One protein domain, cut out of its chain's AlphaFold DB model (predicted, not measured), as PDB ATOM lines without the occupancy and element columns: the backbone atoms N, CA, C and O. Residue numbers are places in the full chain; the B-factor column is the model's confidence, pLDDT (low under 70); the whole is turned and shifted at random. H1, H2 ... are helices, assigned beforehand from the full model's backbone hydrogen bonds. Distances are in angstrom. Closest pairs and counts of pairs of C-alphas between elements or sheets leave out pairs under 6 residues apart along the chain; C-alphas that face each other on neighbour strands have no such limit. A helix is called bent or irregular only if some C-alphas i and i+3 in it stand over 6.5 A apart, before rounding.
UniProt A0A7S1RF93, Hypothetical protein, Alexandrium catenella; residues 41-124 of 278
ATOM      1  N   PHE A  41     125.868 170.190  97.512       77.94
ATOM      2  CA  PHE A  41     125.763 168.737  97.351       77.94
ATOM      3  C   PHE A  41     124.637 168.290  96.402       77.94
ATOM      4  O   PHE A  41     124.825 167.422  95.557       77.94
ATOM      5  N   PHE A  42     123.446 168.874  96.532       80.06
ATOM      6  CA  PHE A  42     122.304 168.572  95.672       80.06
ATOM      7  C   PHE A  42     122.445 169.193  94.279       80.06
ATOM      8  O   PHE A  42     121.947 168.599  93.326       80.06
ATOM      9  N   LEU A  43     123.142 170.329  94.145       80.38
ATOM     10  CA  LEU A  43     123.535 170.870  92.838       80.38
ATOM     11  C   LEU A  43     124.484 169.905  92.126       80.38
ATOM     12  O   LEU A  43     124.239 169.541  90.979       80.38
ATOM     13  N   TYR A  44     125.471 169.369  92.839       79.94
ATOM     14  CA  TYR A  44     126.357 168.336  92.317       79.94
ATOM     15  C   TYR A  44     125.633 167.030  91.968       79.94
ATOM     16  O   TYR A  44     125.840 166.502  90.880       79.94
ATOM     17  N   LEU A  45     124.717 166.537  92.811       79.94
ATOM     18  CA  LEU A  45     123.886 165.380  92.446       79.94
ATOM     19  C   LEU A  45     123.001 165.669  91.230       79.94
ATOM     20  O   LEU A  45     122.758 164.770  90.429       79.94
ATOM     21  N   SER A  46     122.502 166.896  91.087       77.94
ATOM     22  CA  SER A  46     121.727 167.286  89.910       77.94
ATOM     23  C   SER A  46     122.593 167.363  88.653       77.94
ATOM     24  O   SER A  46     122.143 166.912  87.605       77.94
ATOM     25  N   SER A  47     123.848 167.809  88.772       79.50
ATOM     26  CA  SER A  47     124.844 167.810  87.696       79.50
ATOM     27  C   SER A  47     125.251 166.389  87.296       79.50
ATOM     28  O   SER A  47     125.286 166.071  86.115       79.50
ATOM     29  N   GLN A  48     125.484 165.507  88.272       75.31
ATOM     30  CA  GLN A  48     125.747 164.076  88.062       75.31
ATOM     31  C   GLN A  48     124.561 163.385  87.374       75.31
ATOM     32  O   GLN A  48     124.737 162.619  86.429       75.31
ATOM     33  N   LYS A  49     123.332 163.712  87.796       74.69
ATOM     34  CA  LYS A  49     122.102 163.201  87.184       74.69
ATOM     35  C   LYS A  49     121.882 163.742  85.767       74.69
ATOM     36  O   LYS A  49     121.397 162.999  84.921       74.69
ATOM     37  N   ALA A  50     122.229 165.003  85.509       72.50
ATOM     38  CA  ALA A  50     122.189 165.607  84.175       72.50
ATOM     39  C   ALA A  50     123.242 164.994  83.237       72.50
ATOM     40  O   ALA A  50     122.973 164.823  82.054       72.50
ATOM     41  N   ALA A  51     124.384 164.567  83.782       73.94
ATOM     42  CA  ALA A  51     125.402 163.785  83.082       73.94
ATOM     43  C   ALA A  51     125.013 162.302  82.867       73.94
ATOM     44  O   ALA A  51     125.847 161.501  82.460       73.94
ATOM     45  N   GLY A  52     123.766 161.908  83.158       67.12
ATOM     46  CA  GLY A  52     123.266 160.542  82.956       67.12
ATOM     47  C   GLY A  52     123.652 159.540  84.052       67.12
ATOM     48  O   GLY A  52     123.099 158.443  84.095       67.12
ATOM     49  N   ASN A  53     124.513 159.922  85.000       64.12
ATOM     50  CA  ASN A  53     124.864 159.100  86.154       64.12
ATOM     51  C   ASN A  53     123.848 159.320  87.285       64.12
ATOM     52  O   ASN A  53     123.974 160.216  88.121       64.12
ATOM     53  N   SER A  54     122.812 158.479  87.355       55.56
ATOM     54  CA  SER A  54     121.902 158.460  88.507       55.56
ATOM     55  C   SER A  54     122.581 157.794  89.706       55.56
ATOM     56  O   SER A  54     122.394 156.611  89.999       55.56
ATOM     57  N   VAL A  55     123.413 158.558  90.400       58.44
ATOM     58  CA  VAL A  55     124.126 158.081  91.577       58.44
ATOM     59  C   VAL A  55     123.147 158.031  92.762       58.44
ATOM     60  O   VAL A  55     122.553 159.042  93.139       58.44
ATOM     61  N   ASN A  56     122.944 156.846  93.352       68.69
ATOM     62  CA  ASN A  56     122.194 156.703  94.608       68.69
ATOM     63  C   ASN A  56     122.779 157.634  95.681       68.69
ATOM     64  O   ASN A  56     123.991 157.813  95.720       68.69
ATOM     65  N   ILE A  57     121.953 158.169  96.591       68.19
ATOM     66  CA  ILE A  57     122.371 159.167  97.602       68.19
ATOM     67  C   ILE A  57     123.653 158.744  98.350       68.19
ATOM     68  O   ILE A  57     124.512 159.586  98.579       68.19
ATOM     69  N   ALA A  58     123.822 157.448  98.645       73.06
ATOM     70  CA  ALA A  58     125.030 156.884  99.260       73.06
ATOM     71  C   ALA A  58     126.294 157.036  98.384       73.06
ATOM     72  O   ALA A  58     127.275 157.644  98.805       73.06
ATOM     73  N   LYS A  59     126.237 156.610  97.121       72.31
ATOM     74  CA  LYS A  59     127.335 156.805  96.158       72.31
ATOM     75  C   LYS A  59     127.544 158.294  95.816       72.31
ATOM     76  O   LYS A  59     128.639 158.738  95.484       72.31
ATOM     77  N   GLY A  60     126.489 159.103  95.937       71.44
ATOM     78  CA  GLY A  60     126.526 160.555  95.771       71.44
ATOM     79  C   GLY A  60     127.312 161.217  96.899       71.44
ATOM     80  O   GLY A  60     128.111 162.112  96.651       71.44
ATOM     81  N   THR A  61     127.145 160.740  98.140       73.75
ATOM     82  CA  THR A  61     127.950 161.200  99.281       73.75
ATOM     83  C   THR A  61     129.413 160.783  99.195       73.75
ATOM     84  O   THR A  61     130.263 161.525  99.678       73.75
ATOM     85  N   GLU A  62     129.716 159.643  98.578       79.44
ATOM     86  CA  GLU A  62     131.089 159.172  98.346       79.44
ATOM     87  C   GLU A  62     131.779 160.018  97.271       79.44
ATOM     88  O   GLU A  62     132.787 160.654  97.556       79.44
ATOM     89  N   SER A  63     131.155 160.176  96.103       76.88
ATOM     90  CA  SER A  63     131.671 161.028  95.018       76.88
ATOM     91  C   SER A  63     131.796 162.510  95.410       76.88
ATOM     92  O   SER A  63     132.728 163.201  95.003       76.88
ATOM     93  N   TRP A  64     130.925 163.006  96.293       72.81
ATOM     94  CA  TRP A  64     131.079 164.334  96.889       72.81
ATOM     95  C   TRP A  64     132.269 164.430  97.850       72.81
ATOM     96  O   TRP A  64     132.924 165.468  97.898       72.81
ATOM     97  N   ARG A  65     132.564 163.375  98.623       78.19
ATOM     98  CA  ARG A  65     133.759 163.314  99.485       78.19
ATOM     99  C   ARG A  65     135.041 163.221  98.652       78.19
ATOM    100  O   ARG A  65     136.021 163.857  99.022       78.19
ATOM    101  N   GLU A  66     135.005 162.505  97.533       78.06
ATOM    102  CA  GLU A  66     136.122 162.353  96.590       78.06
ATOM    103  C   GLU A  66     136.427 163.633  95.798       78.06
ATOM    104  O   GLU A  66     137.592 163.908  95.535       78.06
ATOM    105  N   LEU A  67     135.423 164.473  95.499       73.88
ATOM    106  CA  LEU A  67     135.627 165.793  94.869       73.88
ATOM    107  C   LEU A  67     136.518 166.749  95.686       73.88
ATOM    108  O   LEU A  67     136.920 167.799  95.175       73.88
ATOM    109  N   GLY A  68     136.793 166.417  96.953       76.06
ATOM    110  CA  GLY A  68     137.657 167.190  97.836       76.06
ATOM    111  C   GLY A  68     137.123 168.591  98.146       76.06
ATOM    112  O   GLY A  68     136.056 169.011  97.694       76.06
ATOM    113  N   ALA A  69     137.869 169.351  98.948       70.75
ATOM    114  CA  ALA A  69     137.452 170.692  99.365       70.75
ATOM    115  C   ALA A  69     137.302 171.670  98.183       70.75
ATOM    116  O   ALA A  69     136.534 172.620  98.275       70.75
ATOM    117  N   GLU A  70     138.002 171.445  97.073       70.69
ATOM    118  CA  GLU A  70     138.031 172.352  95.921       70.69
ATOM    119  C   GLU A  70     136.809 172.199  95.016       70.69
ATOM    120  O   GLU A  70     136.202 173.195  94.620       70.69
ATOM    121  N   GLY A  71     136.392 170.959  94.746       74.50
ATOM    122  CA  GLY A  71     135.148 170.689  94.035       74.50
ATOM    123  C   GLY A  71     133.941 171.102  94.870       74.50
ATOM    124  O   GLY A  71     133.029 171.755  94.370       74.50
ATOM    125  N   GLN A  72     133.972 170.810  96.172       73.88
ATOM    126  CA  GLN A  72     132.908 171.211  97.089       73.88
ATOM    127  C   GLN A  72     132.777 172.731  97.208       73.88
ATOM    128  O   GLN A  72     131.650 173.218  97.246       73.88
ATOM    129  N   LYS A  73     133.888 173.482  97.242       81.06
ATOM    130  CA  LYS A  73     133.863 174.950  97.347       81.06
ATOM    131  C   LYS A  73     133.166 175.611  96.163       81.06
ATOM    132  O   LYS A  73     132.286 176.421  96.402       81.06
ATOM    133  N   LYS A  74     133.435 175.194  94.919       82.81
ATOM    134  CA  LYS A  74     132.757 175.752  93.727       82.81
ATOM    135  C   LYS A  74     131.233 175.634  93.828       82.81
ATOM    136  O   LYS A  74     130.518 176.625  93.722       82.81
ATOM    137  N   TYR A  75     130.739 174.441  94.159       80.19
ATOM    138  CA  TYR A  75     129.303 174.216  94.332       80.19
ATOM    139  C   TYR A  75     128.739 174.846  95.618       80.19
ATOM    140  O   TYR A  75     127.544 175.130  95.689       80.19
ATOM    141  N   GLN A  76     129.556 175.050  96.657       81.31
ATOM    142  CA  GLN A  76     129.160 175.762  97.876       81.31
ATOM    143  C   GLN A  76     129.055 177.273  97.646       81.31
ATOM    144  O   GLN A  76     128.103 177.868  98.142       81.31
ATOM    145  N   ASP A  77     129.966 177.868  96.878       84.06
ATOM    146  CA  ASP A  77     129.968 179.289  96.523       84.06
ATOM    147  C   ASP A  77     128.809 179.609  95.570       84.06
ATOM    148  O   ASP A  77     128.078 180.577  95.782       84.06
ATOM    149  N   GLU A  78     128.544 178.738  94.591       82.88
ATOM    150  CA  GLU A  78     127.348 178.812  93.742       82.88
ATOM    151  C   GLU A  78     126.059 178.654  94.560       82.88
ATOM    152  O   GLU A  78     125.123 179.446  94.424       82.88
ATOM    153  N   ALA A  79     126.007 177.677  95.471       84.25
ATOM    154  CA  ALA A  79     124.868 177.519  96.369       84.25
ATOM    155  C   ALA A  79     124.696 178.731  97.299       84.25
ATOM    156  O   ALA A  79     123.564 179.121  97.582       84.25
ATOM    157  N   ALA A  80     125.785 179.349  97.759       85.00
ATOM    158  CA  ALA A  80     125.756 180.551  98.583       85.00
ATOM    159  C   ALA A  80     125.254 181.766  97.790       85.00
ATOM    160  O   ALA A  80     124.398 182.500  98.286       85.00
ATOM    161  N   ALA A  81     125.697 181.948  96.545       86.50
ATOM    162  CA  ALA A  81     125.197 182.996  95.657       86.50
ATOM    163  C   ALA A  81     123.688 182.841  95.402       86.50
ATOM    164  O   ALA A  81     122.926 183.804  95.545       86.50
ATOM    165  N   LEU A  82     123.238 181.612  95.131       84.62
ATOM    166  CA  LEU A  82     121.818 181.295  94.982       84.62
ATOM    167  C   LEU A  82     121.037 181.502  96.288       84.62
ATOM    168  O   LEU A  82     119.881 181.916  96.244       84.62
ATOM    169  N   LEU A  83     121.637 181.255  97.459       81.69
ATOM    170  CA  LEU A  83     121.015 181.544  98.759       81.69
ATOM    171  C   LEU A  83     120.839 183.046  98.981       81.69
ATOM    172  O   LEU A  83     119.797 183.462  99.477       81.69
ATOM    173  N   VAL A  84     121.811 183.866  98.584       86.81
ATOM    174  CA  VAL A  84     121.703 185.329  98.686       86.81
ATOM    175  C   VAL A  84     120.608 185.863  97.762       86.81
ATOM    176  O   VAL A  84     119.835 186.727  98.178       86.81
ATOM    177  N   GLN A  85     120.498 185.338  96.538       83.12
ATOM    178  CA  GLN A  85     119.394 185.660  95.624       83.12
ATOM    179  C   GLN A  85     118.050 185.225  96.217       83.12
ATOM    180  O   GLN A  85     117.147 186.039  96.389       83.12
ATOM    181  N   TYR A  86     117.971 183.982  96.688       84.62
ATOM    182  CA  TYR A  86     116.802 183.439  97.369       84.62
ATOM    183  C   TYR A  86     116.365 184.267  98.584       84.62
ATOM    184  O   TYR A  86     115.174 184.435  98.833       84.62
ATOM    185  N   GLU A  87     117.307 184.782  99.371       84.69
ATOM    186  CA  GLU A  87     117.004 185.637 100.513       84.69
ATOM    187  C   GLU A  87     116.438 186.994 100.102       84.69
ATOM    188  O   GLU A  87     115.570 187.513 100.809       84.69
ATOM    189  N   LYS A  88     116.920 187.577  99.000       87.31
ATOM    190  CA  LYS A  88     116.367 188.817  98.438       87.31
ATOM    191  C   LYS A  88     114.936 188.574  97.962       87.31
ATOM    192  O   LYS A  88     114.024 189.224  98.477       87.31
ATOM    193  N   ASP A  89     114.725 187.532  97.166       83.62
ATOM    194  CA  ASP A  89     113.407 187.143  96.656       83.62
ATOM    195  C   ASP A  89     112.440 186.786  97.795       83.62
ATOM    196  O   ASP A  89     111.273 187.173  97.791       83.62
ATOM    197  N   MET A  90     112.909 186.098  98.843       80.25
ATOM    198  CA  MET A  90     112.100 185.802 100.033       80.25
ATOM    199  C   MET A  90     111.749 187.066 100.816       80.25
ATOM    200  O   MET A  90     110.637 187.170 101.340       80.25
ATOM    201  N   LYS A  91     112.674 188.026 100.940       79.94
ATOM    202  CA  LYS A  91     112.409 189.307 101.613       79.94
ATOM    203  C   LYS A  91     111.378 190.112 100.827       79.94
ATOM    204  O   LYS A  91     110.458 190.645 101.441       79.94
ATOM    205  N   GLU A  92     111.470 190.144  99.506       82.06
ATOM    206  CA  GLU A  92     110.484 190.788  98.632       82.06
ATOM    207  C   GLU A  92     109.125 190.088  98.700       82.06
ATOM    208  O   GLU A  92     108.099 190.728  98.948       82.06
ATOM    209  N   PHE A  93     109.114 188.757  98.648       78.50
ATOM    210  CA  PHE A  93     107.903 187.958  98.785       78.50
ATOM    211  C   PHE A  93     107.223 188.174 100.146       78.50
ATOM    212  O   PHE A  93     106.024 188.421 100.207       78.50
ATOM    213  N   THR A  94     107.968 188.168 101.258       78.81
ATOM    214  CA  THR A  94     107.389 188.406 102.599       78.81
ATOM    215  C   THR A  94     106.817 189.816 102.775       78.81
ATOM    216  O   THR A  94     105.929 190.018 103.610       78.81
ATOM    217  N   LYS A  95     107.305 190.793 102.002       81.94
ATOM    218  CA  LYS A  95     106.796 192.171 101.995       81.94
ATOM    219  C   LYS A  95     105.571 192.325 101.088       81.94
ATOM    220  O   LYS A  95     104.679 193.103 101.447       81.94
ATOM    221  N   SER A  96     105.503 191.565  99.992       85.56
ATOM    222  CA  SER A  96     104.371 191.523  99.059       85.56
ATOM    223  C   SER A  96     103.060 191.087  99.732       85.56
ATOM    224  O   SER A  96     103.044 190.315 100.699       85.56
ATOM    225  N   VAL A  97     101.933 191.593  99.220       77.69
ATOM    226  CA  VAL A  97     100.574 191.248  99.675       77.69
ATOM    227  C   VAL A  97     100.319 189.746  99.519       77.69
ATOM    228  O   VAL A  97      99.763 189.122 100.426       77.69
ATOM    229  N   ASP A  98     100.821 189.147  98.438       74.31
ATOM    230  CA  ASP A  98     100.664 187.721  98.152       74.31
ATOM    231  C   ASP A  98     101.466 186.840  99.103       74.31
ATOM    232  O   ASP A  98     100.955 185.827  99.586       74.31
ATOM    233  N   GLY A  99     102.689 187.238  99.463       76.69
ATOM    234  CA  GLY A  99     103.467 186.495 100.448       76.69
ATOM    235  C   GLY A  99     102.946 186.680 101.868       76.69
ATOM    236  O   GLY A  99     102.892 185.709 102.619       76.69
ATOM    237  N   LYS A 100     102.429 187.861 102.234       76.50
ATOM    238  CA  LYS A 100     101.697 188.056 103.503       76.50
ATOM    239  C   LYS A 100     100.432 187.195 103.560       76.50
ATOM    240  O   LYS A 100     100.171 186.559 104.584       76.50
ATOM    241  N   LYS A 101      99.658 187.129 102.471       80.75
ATOM    242  CA  LYS A 101      98.468 186.271 102.347       80.75
ATOM    243  C   LYS A 101      98.846 184.790 102.432       80.75
ATOM    244  O   LYS A 101      98.238 184.057 103.211       80.75
ATOM    245  N   TYR A 102      99.896 184.364 101.733       77.62
ATOM    246  CA  TYR A 102     100.400 182.993 101.780       77.62
ATOM    247  C   TYR A 102     100.934 182.606 103.158       77.62
ATOM    248  O   TYR A 102     100.619 181.528 103.649       77.62
ATOM    249  N   LEU A 103     101.688 183.477 103.830       80.75
ATOM    250  CA  LEU A 103     102.185 183.229 105.185       80.75
ATOM    251  C   LEU A 103     101.037 183.096 106.189       80.75
ATOM    252  O   LEU A 103     101.092 182.219 107.050       80.75
ATOM    253  N   ARG A 104      99.976 183.904 106.065       81.69
ATOM    254  CA  ARG A 104      98.761 183.770 106.888       81.69
ATOM    255  C   ARG A 104      98.028 182.461 106.606       81.69
ATOM    256  O   ARG A 104      97.704 181.742 107.547       81.69
ATOM    257  N   LEU A 105      97.822 182.119 105.333       82.31
ATOM    258  CA  LEU A 105      97.187 180.862 104.920       82.31
ATOM    259  C   LEU A 105      98.004 179.643 105.366       82.31
ATOM    260  O   LEU A 105      97.448 178.671 105.874       82.31
ATOM    261  N   ARG A 106      99.332 179.703 105.237       81.25
ATOM    262  CA  ARG A 106     100.259 178.655 105.668       81.25
ATOM    263  C   ARG A 106     100.270 178.520 107.185       81.25
ATOM    264  O   ARG A 106     100.149 177.409 107.680       81.25
ATOM    265  N   ALA A 107     100.327 179.625 107.927       81.62
ATOM    266  CA  ALA A 107     100.223 179.605 109.385       81.62
ATOM    267  C   ALA A 107      98.865 179.056 109.855       81.62
ATOM    268  O   ALA A 107      98.814 178.296 110.823       81.62
ATOM    269  N   ALA A 108      97.770 179.385 109.161       81.38
ATOM    270  CA  ALA A 108      96.443 178.840 109.433       81.38
ATOM    271  C   ALA A 108      96.374 177.329 109.150       81.38
ATOM    272  O   ALA A 108      95.856 176.574 109.974       81.38
ATOM    273  N   ALA A 109      96.949 176.866 108.038       80.50
ATOM    274  CA  ALA A 109      97.014 175.447 107.702       80.50
ATOM    275  C   ALA A 109      97.940 174.659 108.636       80.50
ATOM    276  O   ALA A 109      97.574 173.568 109.064       80.50
ATOM    277  N   ASP A 110      99.077 175.224 109.041       81.06
ATOM    278  CA  ASP A 110      99.969 174.641 110.045       81.06
ATOM    279  C   ASP A 110      99.279 174.563 111.412       81.06
ATOM    280  O   ASP A 110      99.384 173.547 112.104       81.06
ATOM    281  N   LYS A 111      98.520 175.598 111.803       78.56
ATOM    282  CA  LYS A 111      97.700 175.589 113.024       78.56
ATOM    283  C   LYS A 111      96.628 174.502 112.954       78.56
ATOM    284  O   LYS A 111      96.526 173.697 113.878       78.56
ATOM    285  N   LYS A 112      95.887 174.421 111.845       78.25
ATOM    286  CA  LYS A 112      94.881 173.378 111.604       78.25
ATOM    287  C   LYS A 112      95.525 171.988 111.575       78.25
ATOM    288  O   LYS A 112      94.970 171.056 112.134       78.25
ATOM    289  N   GLY A 113      96.723 171.842 111.011       80.69
ATOM    290  CA  GLY A 113      97.485 170.593 110.980       80.69
ATOM    291  C   GLY A 113      97.974 170.153 112.360       80.69
ATOM    292  O   GLY A 113      97.893 168.971 112.688       80.69
ATOM    293  N   ARG A 114      98.432 171.087 113.204       81.69
ATOM    294  CA  ARG A 114      98.763 170.811 114.614       81.69
ATOM    295  C   ARG A 114      97.525 170.420 115.410       81.69
ATOM    296  O   ARG A 114      97.600 169.472 116.181       81.69
ATOM    297  N   LEU A 115      96.402 171.101 115.184       80.25
ATOM    298  CA  LEU A 115      95.127 170.790 115.825       80.25
ATOM    299  C   LEU A 115      94.608 169.414 115.396       80.25
ATOM    300  O   LEU A 115      94.244 168.619 116.250       80.25
ATOM    301  N   MET A 116      94.671 169.083 114.103       78.56
ATOM    302  CA  MET A 116      94.300 167.759 113.594       78.56
ATOM    303  C   MET A 116      95.217 166.667 114.140       78.56
ATOM    304  O   MET A 116      94.716 165.650 114.600       78.56
ATOM    305  N   LYS A 117      96.539 166.887 114.183       81.44
ATOM    306  CA  LYS A 117      97.479 165.945 114.813       81.44
ATOM    307  C   LYS A 117      97.208 165.777 116.308       81.44
ATOM    308  O   LYS A 117      97.285 164.661 116.806       81.44
ATOM    309  N   ALA A 118      96.894 166.851 117.031       78.75
ATOM    310  CA  ALA A 118      96.511 166.770 118.438       78.75
ATOM    311  C   ALA A 118      95.196 165.993 118.604       78.75
ATOM    312  O   ALA A 118      95.133 165.091 119.433       78.75
ATOM    313  N   LYS A 119      94.192 166.258 117.759       77.25
ATOM    314  CA  LYS A 119      92.916 165.535 117.756       77.25
ATOM    315  C   LYS A 119      93.121 164.049 117.472       77.25
ATOM    316  O   LYS A 119      92.623 163.225 118.218       77.25
ATOM    317  N   THR A 120      93.928 163.679 116.480       78.44
ATOM    318  CA  THR A 120      94.214 162.263 116.200       78.44
ATOM    319  C   THR A 120      95.044 161.593 117.296       78.44
ATOM    320  O   THR A 120      94.875 160.407 117.533       78.44
ATOM    321  N   ARG A 121      95.950 162.322 117.963       77.81
ATOM    322  CA  ARG A 121      96.827 161.751 119.002       77.81
ATOM    323  C   ARG A 121      96.150 161.585 120.357       77.81
ATOM    324  O   ARG A 121      96.534 160.685 121.088       77.81
ATOM    325  N   PHE A 122      95.225 162.473 120.709       70.50
ATOM    326  CA  PHE A 122      94.563 162.462 122.018       70.50
ATOM    327  C   PHE A 122      93.108 161.987 121.956       70.50
ATOM    328  O   PHE A 122      92.578 161.561 122.974       70.50
ATOM    329  N   LEU A 123      92.476 162.053 120.782       70.69
ATOM    330  CA  LEU A 123      91.063 161.731 120.573       70.69
ATOM    331  C   LEU A 123      90.819 160.744 119.415       70.69
ATOM    332  O   LEU A 123      89.679 160.518 119.033       70.69
ATOM    333  N   GLY A 124      91.882 160.205 118.811       64.94
ATOM    334  CA  GLY A 124      91.802 159.245 117.703       64.94
ATOM    335  C   GLY A 124      92.145 157.804 118.082       64.94
ATOM    336  O   GLY A 124      92.170 156.958 117.197       64.94
TER     337      GLY A 124
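This is residues 41 to 124 of the 278 residues of the protein "Hypothetical protein" of Alexandrium catenella (UniProt A0A7S1RF93). Two long helices, H3 and H4, meet at their ends in a wide L, and two short helices, H1 and H2, sit at the end of H3 that is away from this corner, where H1 packs across residues 72 to 79 of H3. The other arm of the L is H4, whose residues 104 to 115 and 117 to 123 stick out with nothing packed on them; residues 80 to 89 of H3 also stand free. The printed part has 84 residues with four named helices, in the order H1, H2, H3, H4, and no named strand; the class is all helix. The whole is extended, with a radius of gyration of the C-alphas of 19.8 A, and spans 49 by 38 by 23 A.

H1 holds residues 41 to 50 and begins with C-alpha 41 at (125.763, 168.737, 97.351); it is 14.0 A long from first to last C-alpha. H2 holds residues 57 to 66 and is 14.2 A long. H3, the longest helix by residues, holds residues 68 to 95 and runs 39.9 A, from C-alpha 68 at (137.657, 167.190, 97.836). H4 holds residues 97 to 123, runs 37.4 A and ends with C-alpha 123 at (91.063, 161.731, 120.573). None of the helices is bent.

H1 and H2 only just touch, with 3 pairs of C-alphas within 8 A; the closest C-alphas, those of Leu 45 and Gly 60, are 6.4 A apart, and the lines are about perpendicular at 75 degrees. H1 touches H3, which meets it with residues 72 to 79 alone; the closest C-alphas are those of Leu 43 and Tyr 75, 6.8 A apart, and the lines are about perpendicular at 77 degrees. H2 and H3 are close but not clearly touching, with the closest C-alphas, those of Trp 64 and Gln 72, 7.1 A apart; they run opposite ways at a steep tilt of 60 degrees. H3 and H4 touch only at the corner by their link, residues 93 to 94 of H3 with residues 99 to 103 of H4. The closest C-alphas there, those of Phe 93 and Gly 99, are 5.0 A apart, and the lines are about perpendicular at 78 degrees. H4 is apart from H1 and from H2. In H1, H2 and H4 every O i to N i+4 pair is within hydrogen-bond range; in H3 it is 23 of 24.

The two C-alphas farthest apart are those of Glu 70 and Leu 123, at 54.1 A. The printed part has no cut. The links from H2 to H3 and from H3 to H4 are tight, and that from H1 to H2 is short. The mean pLDDT of the printed part is 77.8, and residues 52 to 57 and residue 124 are under 70.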